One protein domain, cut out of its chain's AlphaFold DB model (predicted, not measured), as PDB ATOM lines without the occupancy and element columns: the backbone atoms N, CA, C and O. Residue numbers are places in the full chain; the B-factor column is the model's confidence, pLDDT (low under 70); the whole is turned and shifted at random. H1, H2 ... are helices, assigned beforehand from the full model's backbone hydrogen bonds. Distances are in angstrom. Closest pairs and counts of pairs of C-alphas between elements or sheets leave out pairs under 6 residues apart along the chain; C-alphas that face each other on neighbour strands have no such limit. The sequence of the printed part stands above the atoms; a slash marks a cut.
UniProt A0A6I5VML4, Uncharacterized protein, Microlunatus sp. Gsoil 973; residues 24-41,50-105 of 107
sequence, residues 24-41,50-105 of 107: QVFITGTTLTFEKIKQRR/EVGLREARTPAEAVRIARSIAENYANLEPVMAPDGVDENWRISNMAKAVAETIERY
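AT A GLANCE: This is residues 24 to 41 and 50 to 105 of the 107 residues of an uncharacterized protein of Microlunatus sp. Gsoil 973 (UniProt A0A6I5VML4). H3 and H4 pack side by side as a hairpin, H1 packs on H4, and short H2 bridges H1 and H3. The printed part has 74 residues with four named helices, H1 to H4 in order: all helix, mostly aligned. It is compact, radius of gyration of the C-alphas 12.0 A, spanning 34 by 22 by 16 A.

HOW THE PARTS SIT: H1, residues 24 to 40, touches H2, residues 50 to 55, at 35.2 degrees, only just steep; their closest C-alphas, Thr 31 and Glu 50, are 4.9 A apart. H3, residues 59 to 73, and H4, residues 87 to 103, form a hairpin at a shallow tilt of 23 degrees, closest C-alphas Ala 70 and Ser 92, 4.0 A. In these four helices every O i to N i+4 pair is within hydrogen-bond range.

IN THESE COORDINATES: H1 runs 24.7 A from C-alpha 24 at (51.306, 19.739, 14.169), H2 8.6 A, H3 21.3 A, and H4 24.3 A to C-alpha 103 at (62.043, 13.789, 8.532).

THE WHOLE: Residues 42 to 49 are cut out, a 14.4 A gap between C-alphas 41 and 50. The link H3 to H4 is long. No printed residue is under pLDDT 70.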
ATOM      1  N   GLN A  24      52.098  20.342  13.088       93.56
ATOM      2  CA  GLN A  24      51.306  19.739  14.169       93.56
ATOM      3  C   GLN A  24      49.846  19.521  13.751       93.56
ATOM      4  O   GLN A  24      49.278  18.443  13.966       93.56
ATOM      5  N   VAL A  25      49.233  20.538  13.137       93.94
ATOM      6  CA  VAL A  25      47.858  20.473  12.620       93.94
ATOM      7  C   VAL A  25      47.762  19.450  11.495       93.94
ATOM      8  O   VAL A  25      46.824  18.653  11.486       93.94
ATOM      9  N   PHE A  26      48.735  19.420  10.586       95.25
ATOM     10  CA  PHE A  26      48.784  18.455   9.491       95.25
ATOM     11  C   PHE A  26      48.854  17.001   9.987       95.25
ATOM     12  O   PHE A  26      48.043  16.169   9.569       95.25
ATOM     13  N   ILE A  27      49.759  16.690  10.922       93.94
ATOM     14  CA  ILE A  27      49.885  15.345  11.509       93.94
ATOM     15  C   ILE A  27      48.591  14.962  12.237       93.94
ATOM     16  O   ILE A  27      48.035  13.883  12.015       93.94
ATOM     17  N   THR A  28      48.052  15.869  13.055       92.25
ATOM     18  CA  THR A  28      46.794  15.634  13.779       92.25
ATOM     19  C   THR A  28      45.633  15.383  12.815       92.25
ATOM     20  O   THR A  28      44.924  14.388  12.949       92.25
ATOM     21  N   GLY A  29      45.461  16.237  11.805       94.12
ATOM     22  CA  GLY A  29      44.426  16.097  10.781       94.12
ATOM     23  C   GLY A  29      44.552  14.795   9.991       94.12
ATOM     24  O   GLY A  29      43.544  14.148   9.697       94.12
ATOM     25  N   THR A  30      45.779  14.357   9.716       96.19
ATOM     26  CA  THR A  30      46.042  13.079   9.048       96.19
ATOM     27  C   THR A  30      45.614  11.892   9.906       96.19
ATOM     28  O   THR A  30      44.843  11.054   9.440       96.19
ATOM     29  N   THR A  31      46.010  11.851  11.182       94.62
ATOM     30  CA  THR A  31      45.595  10.762  12.091       94.62
ATOM     31  C   THR A  31      44.076  10.711  12.293       94.62
ATOM     32  O   THR A  31      43.495   9.628  12.294       94.62
ATOM     33  N   LEU A  32      43.397  11.864  12.351       93.88
ATOM     34  CA  LEU A  32      41.930  11.932  12.382       93.88
ATOM     35  C   LEU A  32      41.288  11.423  11.089       93.88
ATOM     36  O   LEU A  32      40.224  10.804  11.113       93.88
ATOM     37  N   THR A  33      41.916  11.695   9.949       95.19
ATOM     38  CA  THR A  33      41.434  11.218   8.651       95.19
ATOM     39  C   THR A  33      41.535   9.699   8.576       95.19
ATOM     40  O   THR A  33      40.570   9.051   8.175       95.19
ATOM     41  N   PHE A  34      42.643   9.121   9.045       96.19
ATOM     42  CA  PHE A  34      42.819   7.673   9.160       96.19
ATOM     43  C   PHE A  34      41.804   7.021  10.101       96.19
ATOM     44  O   PHE A  34      41.193   6.025   9.725       96.19
ATOM     45  N   GLU A  35      41.539   7.614  11.266       94.19
ATOM     46  CA  GLU A  35      40.491   7.138  12.180       94.19
ATOM     47  C   GLU A  35      39.121   7.095  11.480       94.19
ATOM     48  O   GLU A  35      38.422   6.081  11.513       94.19
ATOM     49  N   LYS A  36      38.760   8.165  10.759       94.44
ATOM     50  CA  LYS A  36      37.507   8.230   9.992       94.44
ATOM     51  C   LYS A  36      37.460   7.230   8.839       94.44
ATOM     52  O   LYS A  36      36.370   6.772   8.503       94.44
ATOM     53  N   ILE A  37      38.594   6.928   8.204       95.38
ATOM     54  CA  ILE A  37      38.699   5.886   7.171       95.38
ATOM     55  C   ILE A  37      38.419   4.522   7.795       95.38
ATOM     56  O   ILE A  37      37.540   3.813   7.319       95.38
ATOM     57  N   LYS A  38      39.070   4.189   8.914       94.44
ATOM     58  CA  LYS A  38      38.850   2.924   9.634       94.44
ATOM     59  C   LYS A  38      37.400   2.741  10.074       94.44
ATOM     60  O   LYS A  38      36.879   1.636  10.018       94.44
ATOM     61  N   GLN A  39      36.745   3.819  10.499       93.00
ATOM     62  CA  GLN A  39      35.339   3.773  10.907       93.00
ATOM     63  C   GLN A  39      34.385   3.480   9.741       93.00
ATOM     64  O   GLN A  39      33.350   2.857   9.961       93.00
ATOM     65  N   ARG A  40      34.707   3.924   8.516       92.38
ATOM     66  CA  ARG A  40      33.852   3.704   7.334       92.38
ATOM     67  C   ARG A  40      34.223   2.462   6.521       92.38
ATOM     68  O   ARG A  40      33.346   1.900   5.874       92.38
ATOM     69  N   ARG A  41      35.495   2.051   6.528       93.44
ATOM     70  CA  ARG A  41      36.021   0.925   5.751       93.44
ATOM     71  C   ARG A  41      36.363  -0.245   6.659       93.44
ATOM     72  O   ARG A  41      37.438  -0.303   7.248       93.44
ATOM     73  N   GLU A  50      47.050   4.817  13.263       92.44
ATOM     74  CA  GLU A  50      46.956   6.259  13.506       92.44
ATOM     75  C   GLU A  50      47.288   6.646  14.949       92.44
ATOM     76  O   GLU A  50      47.767   7.753  15.200       92.44
ATOM     77  N   VAL A  51      47.038   5.739  15.897       90.56
ATOM     78  CA  VAL A  51      47.389   5.937  17.307       90.56
ATOM     79  C   VAL A  51      48.902   5.871  17.458       90.56
ATOM     80  O   VAL A  51      49.478   6.799  18.022       90.56
ATOM     81  N   GLY A  52      49.545   4.850  16.882       90.06
ATOM     82  CA  GLY A  52      50.998   4.731  16.835       90.06
ATOM     83  C   GLY A  52      51.660   5.946  16.191       90.06
ATOM     84  O   GLY A  52      52.631   6.458  16.734       90.06
ATOM     85  N   LEU A  53      51.096   6.500  15.112       90.81
ATOM     86  CA  LEU A  53      51.590   7.752  14.520       90.81
ATOM     87  C   LEU A  53      51.503   8.954  15.469       90.81
ATOM     88  O   LEU A  53      52.437   9.749  15.547       90.81
ATOM     89  N   ARG A  54      50.377   9.108  16.174       89.50
ATOM     90  CA  ARG A  54      50.134  10.251  17.067       89.50
ATOM     91  C   ARG A  54      50.968  10.186  18.347       89.50
ATOM     92  O   ARG A  54      51.373  11.227  18.867       89.50
ATOM     93  N   GLU A  55      51.168   8.978  18.863       91.19
ATOM     94  CA  GLU A  55      51.669   8.707  20.216       91.19
ATOM     95  C   GLU A  55      53.059   8.039  20.219       91.19
ATOM     96  O   GLU A  55      53.570   7.701  21.289       91.19
ATOM     97  N   ALA A  56      53.698   7.880  19.051       92.00
ATOM     98  CA  ALA A  56      55.044   7.323  18.909       92.00
ATOM     99  C   ALA A  56      56.044   7.986  19.861       92.00
ATOM    100  O   ALA A  56      56.155   9.217  19.940       92.00
ATOM    101  N   ARG A  57      56.848   7.163  20.540       90.12
ATOM    102  CA  ARG A  57      57.826   7.654  21.522       90.12
ATOM    103  C   ARG A  57      58.962   8.413  20.854       90.12
ATOM    104  O   ARG A  57      59.552   9.293  21.478       90.12
ATOM    105  N   THR A  58      59.272   8.069  19.604       96.06
ATOM    106  CA  THR A  58      60.372   8.668  18.843       96.06
ATOM    107  C   THR A  58      59.927   9.080  17.437       96.06
ATOM    108  O   THR A  58      59.067   8.411  16.858       96.06
ATOM    109  N   PRO A  59      60.540  10.125  16.846       96.44
ATOM    110  CA  PRO A  59      60.307  10.482  15.447       96.44
ATOM    111  C   PRO A  59      60.571   9.316  14.487       96.44
ATOM    112  O   PRO A  59      59.763   9.051  13.604       96.44
ATOM    113  N   ALA A  60      61.651   8.558  14.707       97.00
ATOM    114  CA  ALA A  60      62.012   7.409  13.876       97.00
ATOM    115  C   ALA A  60      60.932   6.310  13.878       97.00
ATOM    116  O   ALA A  60      60.645   5.707  12.845       97.00
ATOM    117  N   GLU A  61      60.299   6.063  15.027       96.88
ATOM    118  CA  GLU A  61      59.170   5.138  15.130       96.88
ATOM    119  C   GLU A  61      57.965   5.631  14.320       96.88
ATOM    120  O   GLU A  61      57.404   4.856  13.543       96.88
ATOM    121  N   ALA A  62      57.608   6.912  14.443       96.62
ATOM    122  CA  ALA A  62      56.514   7.503  13.674       96.62
ATOM    123  C   ALA A  62      56.782   7.467  12.165       96.62
ATOM    124  O   ALA A  62      55.900   7.079  11.401       96.62
ATOM    125  N   VAL A  63      58.003   7.799  11.733       97.94
ATOM    126  CA  VAL A  63      58.428   7.711  10.327       97.94
ATOM    127  C   VAL A  63      58.294   6.281   9.819       97.94
ATOM    128  O   VAL A  63      57.685   6.063   8.775       97.94
ATOM    129  N   ARG A  64      58.783   5.287  10.570       97.62
ATOM    130  CA  ARG A  64      58.668   3.873  10.186       97.62
ATOM    131  C   ARG A  64      57.207   3.445  10.015       97.62
ATOM    132  O   ARG A  64      56.886   2.761   9.046       97.62
ATOM    133  N   ILE A  65      56.326   3.838  10.935       97.56
ATOM    134  CA  ILE A  65      54.888   3.540  10.846       97.56
ATOM    135  C   ILE A  65      54.283   4.224   9.612       97.56
ATOM    136  O   ILE A  65      53.594   3.578   8.824       97.56
ATOM    137  N   ALA A  66      54.581   5.507   9.404       98.12
ATOM    138  CA  ALA A  66      54.075   6.294   8.285       98.12
ATOM    139  C   ALA A  66      54.518   5.714   6.931       98.12
ATOM    140  O   ALA A  66      53.694   5.532   6.036       98.12
ATOM    141  N   ARG A  67      55.797   5.344   6.795       98.38
ATOM    142  CA  ARG A  67      56.345   4.693   5.595       98.38
ATOM    143  C   ARG A  67      55.698   3.332   5.344       98.38
ATOM    144  O   ARG A  67      55.267   3.077   4.227       98.38
ATOM    145  N   SER A  68      55.524   2.514   6.384       98.12
ATOM    146  CA  SER A  68      54.846   1.218   6.257       98.12
ATOM    147  C   SER A  68      53.402   1.364   5.764       98.12
ATOM    148  O   SER A  68      52.990   0.639   4.862       98.12
ATOM    149  N   ILE A  69      52.639   2.334   6.284       98.31
ATOM    150  CA  ILE A  69      51.288   2.633   5.781       98.31
ATOM    151  C   ILE A  69      51.354   3.103   4.322       98.31
ATOM    152  O   ILE A  69      50.575   2.636   3.495       98.31
ATOM    153  N   ALA A  70      52.287   3.999   3.990       98.44
ATOM    154  CA  ALA A  70      52.441   4.504   2.631       98.44
ATOM    155  C   ALA A  70      52.680   3.372   1.620       98.44
ATOM    156  O   ALA A  70      51.989   3.299   0.604       98.44
ATOM    157  N   GLU A  71      53.617   2.476   1.927       98.19
ATOM    158  CA  GLU A  71      54.013   1.343   1.087       98.19
ATOM    159  C   GLU A  71      52.890   0.316   0.929       98.19
ATOM    160  O   GLU A  71      52.582  -0.083  -0.194       98.19
ATOM    161  N   ASN A  72      52.224  -0.048   2.028       98.25
ATOM    162  CA  ASN A  72      51.125  -1.017   2.022       98.25
ATOM    163  C   ASN A  72      49.958  -0.590   1.118       98.25
ATOM    164  O   ASN A  72      49.246  -1.438   0.586       98.25
ATOM    165  N   TYR A  73      49.755   0.717   0.936       98.19
ATOM    166  CA  TYR A  73      48.636   1.261   0.167       98.19
ATOM    167  C   TYR A  73      49.012   1.800  -1.225       98.19
ATOM    168  O   TYR A  73      48.114   2.103  -2.005       98.19
ATOM    169  N   ALA A  74      50.301   1.914  -1.567       97.00
ATOM    170  CA  ALA A  74      50.763   2.623  -2.770       97.00
ATOM    171  C   ALA A  74      50.319   1.999  -4.105       97.00
ATOM    172  O   ALA A  74      50.162   2.722  -5.085       97.00
ATOM    173  N   ASN A  75      50.137   0.676  -4.149       94.62
ATOM    174  CA  ASN A  75      49.886  -0.081  -5.385       94.62
ATOM    175  C   ASN A  75      48.599  -0.916  -5.322       94.62
ATOM    176  O   ASN A  75      48.482  -1.932  -6.005       94.62
ATOM    177  N   LEU A  76      47.666  -0.539  -4.452       97.25
ATOM    178  CA  LEU A  76      46.372  -1.205  -4.374       97.25
ATOM    179  C   LEU A  76      45.426  -0.678  -5.449       97.25
ATOM    180  O   LEU A  76      45.516   0.482  -5.850       97.25
ATOM    181  N   GLU A  77      44.488  -1.527  -5.869       96.94
ATOM    182  CA  GLU A  77      43.417  -1.122  -6.782       96.94
ATOM    183  C   GLU A  77      42.628   0.068  -6.209       96.94
ATOM    184  O   GLU A  77      42.378   0.092  -4.997       96.94
ATOM    185  N   PRO A  78      42.215   1.044  -7.036       96.56
ATOM    186  CA  PRO A  78      41.507   2.221  -6.554       96.56
ATOM    187  C   PRO A  78      40.206   1.876  -5.830       96.56
ATOM    188  O   PRO A  78      39.392   1.086  -6.315       96.56
ATOM    189  N   VAL A  79      39.966   2.528  -4.692       96.12
ATOM    190  CA  VAL A  79      38.692   2.429  -3.965       96.12
ATOM    191  C   VAL A  79      38.119   3.824  -3.796       96.12
ATOM    192  O   VAL A  79      38.619   4.621  -3.007       96.12
ATOM    193  N   MET A  80      37.055   4.123  -4.535       96.44
ATOM    194  CA  MET A  80      36.470   5.460  -4.545       96.44
ATOM    195  C   MET A  80      35.728   5.764  -3.242       96.44
ATOM    196  O   MET A  80      34.760   5.090  -2.887       96.44
ATOM    197  N   ALA A  81      36.159   6.816  -2.552       93.88
ATOM    198  CA  ALA A  81      35.445   7.384  -1.419       93.88
ATOM    199  C   ALA A  81      34.212   8.197  -1.878       93.88
ATOM    200  O   ALA A  81      34.116   8.566  -3.052       93.88
ATOM    201  N   PRO A  82      33.275   8.540  -0.966       92.38
ATOM    202  CA  PRO A  82      32.080   9.322  -1.307       92.38
ATOM    203  C   PRO A  82      32.358  10.696  -1.928       92.38
ATOM    204  O   PRO A  82      31.499  11.247  -2.607       92.38
ATOM    205  N   ASP A  83      33.546  11.254  -1.694       94.25
ATOM    206  CA  ASP A  83      33.994  12.523  -2.271       94.25
ATOM    207  C   ASP A  83      34.698  12.367  -3.629       94.25
ATOM    208  O   ASP A  83      35.245  13.334  -4.155       94.25
ATOM    209  N   GLY A  84      34.672  11.169  -4.220       96.06
ATOM    210  CA  GLY A  84      35.207  10.922  -5.556       96.06
ATOM    211  C   GLY A  84      36.731  10.895  -5.618       96.06
ATOM    212  O   GLY A  84      37.295  11.044  -6.698       96.06
ATOM    213  N   VAL A  85      37.406  10.680  -4.490       96.12
ATOM    214  CA  VAL A  85      38.860  10.486  -4.428       96.12
ATOM    215  C   VAL A  85      39.165   9.023  -4.123       96.12
ATOM    216  O   VAL A  85      38.471   8.393  -3.324       96.12
ATOM    217  N   ASP A  86      40.222   8.490  -4.732       97.50
ATOM    218  CA  ASP A  86      40.736   7.165  -4.394       97.50
ATOM    219  C   ASP A  86      41.273   7.140  -2.952       97.50
ATOM    220  O   ASP A  86      42.231   7.830  -2.590       97.50
ATOM    221  N   GLU A  87      40.624   6.337  -2.114       96.94
ATOM    222  CA  GLU A  87      40.926   6.179  -0.701       96.94
ATOM    223  C   GLU A  87      42.273   5.485  -0.475       96.94
ATOM    224  O   GLU A  87      42.998   5.883   0.434       96.94
ATOM    225  N   ASN A  88      42.650   4.507  -1.305       97.69
ATOM    226  CA  ASN A  88      43.936   3.821  -1.157       97.69
ATOM    227  C   ASN A  88      45.089   4.775  -1.498       97.69
ATOM    228  O   ASN A  88      46.023   4.933  -0.705       97.69
ATOM    229  N   TRP A  89      44.960   5.515  -2.604       97.94
ATOM    230  CA  TRP A  89      45.882   6.598  -2.950       97.94
ATOM    231  C   TRP A  89      45.959   7.670  -1.856       97.94
ATOM    232  O   TRP A  89      47.056   8.103  -1.493       97.94
ATOM    233  N   ARG A  90      44.820   8.081  -1.283       97.56
ATOM    234  CA  ARG A  90      44.776   9.052  -0.179       97.56
ATOM    235  C   ARG A  90      45.545   8.547   1.039       97.56
ATOM    236  O   ARG A  90      46.365   9.292   1.571       97.56
ATOM    237  N   ILE A  91      45.291   7.311   1.479       98.31
ATOM    238  CA  ILE A  91      45.976   6.713   2.636       98.31
ATOM    239  C   ILE A  91      47.482   6.717   2.396       98.31
ATOM    240  O   ILE A  91      48.236   7.212   3.237       98.31
ATOM    241  N   SER A  92      47.901   6.238   1.221       98.50
ATOM    242  CA  SER A  92      49.311   6.155   0.864       98.50
ATOM    243  C   SER A  92      49.997   7.526   0.886       98.50
ATOM    244  O   SER A  92      51.002   7.715   1.573       98.50
ATOM    245  N   ASN A  93      49.425   8.518   0.198       98.44
ATOM    246  CA  ASN A  93      50.047   9.836   0.065       98.44
ATOM    247  C   ASN A  93      50.029  10.642   1.360       98.44
ATOM    248  O   ASN A  93      51.013  11.309   1.670       98.44
ATOM    249  N   MET A  94      48.951  10.566   2.143       98.44
ATOM    250  CA  MET A  94      48.914  11.232   3.444       98.44
ATOM    251  C   MET A  94      49.958  10.639   4.394       98.44
ATOM    252  O   MET A  94      50.667  11.388   5.063       98.44
ATOM    253  N   ALA A  95      50.106   9.312   4.421       98.44
ATOM    254  CA  ALA A  95      51.115   8.659   5.249       98.44
ATOM    255  C   ALA A  95      52.539   9.018   4.795       98.44
ATOM    256  O   ALA A  95      53.385   9.367   5.616       98.44
ATOM    257  N   LYS A  96      52.786   9.033   3.480       98.50
ATOM    258  CA  LYS A  96      54.062   9.474   2.906       98.50
ATOM    259  C   LYS A  96      54.398  10.916   3.300       98.50
ATOM    260  O   LYS A  96      55.500  11.171   3.777       98.50
ATOM    261  N   ALA A  97      53.442  11.832   3.165       98.44
ATOM    262  CA  ALA A  97      53.625  13.237   3.515       98.44
ATOM    263  C   ALA A  97      53.844  13.449   5.025       98.44
ATOM    264  O   ALA A  97      54.590  14.347   5.416       98.44
ATOM    265  N   VAL A  98      53.253  12.611   5.888       97.94
ATOM    266  CA  VAL A  98      53.571  12.591   7.327       97.94
ATOM    267  C   VAL A  98      55.025  12.191   7.559       97.94
ATOM    268  O   VAL A  98      55.718  12.903   8.281       97.94
ATOM    269  N   ALA A  99      55.507  11.115   6.930       98.25
ATOM    270  CA  ALA A  99      56.902  10.692   7.067       98.25
ATOM    271  C   ALA A  99      57.873  11.809   6.649       98.25
ATOM    272  O   ALA A  99      58.734  12.198   7.432       98.25
ATOM    273  N   GLU A 100      57.660  12.390   5.468       98.25
ATOM    274  CA  GLU A 100      58.475  13.495   4.942       98.25
ATOM    275  C   GLU A 100      58.409  14.734   5.845       98.25
ATOM    276  O   GLU A 100      59.408  15.419   6.061       98.25
ATOM    277  N   THR A 101      57.241  15.017   6.425       97.62
ATOM    278  CA  THR A 101      57.077  16.126   7.370       97.62
ATOM    279  C   THR A 101      57.885  15.915   8.641       97.62
ATOM    280  O   THR A 101      58.499  16.866   9.109       97.62
ATOM    281  N   ILE A 102      57.926  14.697   9.180       96.81
ATOM    282  CA  ILE A 102      58.701  14.385  10.386       96.81
ATOM    283  C   ILE A 102      60.207  14.429  10.084       96.81
ATOM    284  O   ILE A 102      60.962  15.050  10.832       96.81
ATOM    285  N   GLU A 103      60.637  13.835   8.968       97.38
ATOM    286  CA  GLU A 103      62.043  13.789   8.532       97.38
ATOM    287  C   GLU A 103      62.640  15.191   8.321       97.38
ATOM    288  O   GLU A 103      63.819  15.401   8.590       97.38
ATOM    289  N   ARG A 104      61.835  16.196   7.932       96.69
ATOM    290  CA  ARG A 104      62.298  17.600   7.848       96.69
ATOM    291  C   ARG A 104      62.845  18.149   9.172       96.69
ATOM    292  O   ARG A 104      63.708  19.021   9.140       96.69
ATOM    293  N   TYR A 105      62.344  17.671  10.311       95.25
ATOM    294  CA  TYR A 105      62.786  18.088  11.651       95.25
ATOM    295  C   TYR A 105      63.755  17.086  12.284       95.25
ATOM    296  O   TYR A 105      64.512  17.439  13.190       95.25
TER     297      TYR A 105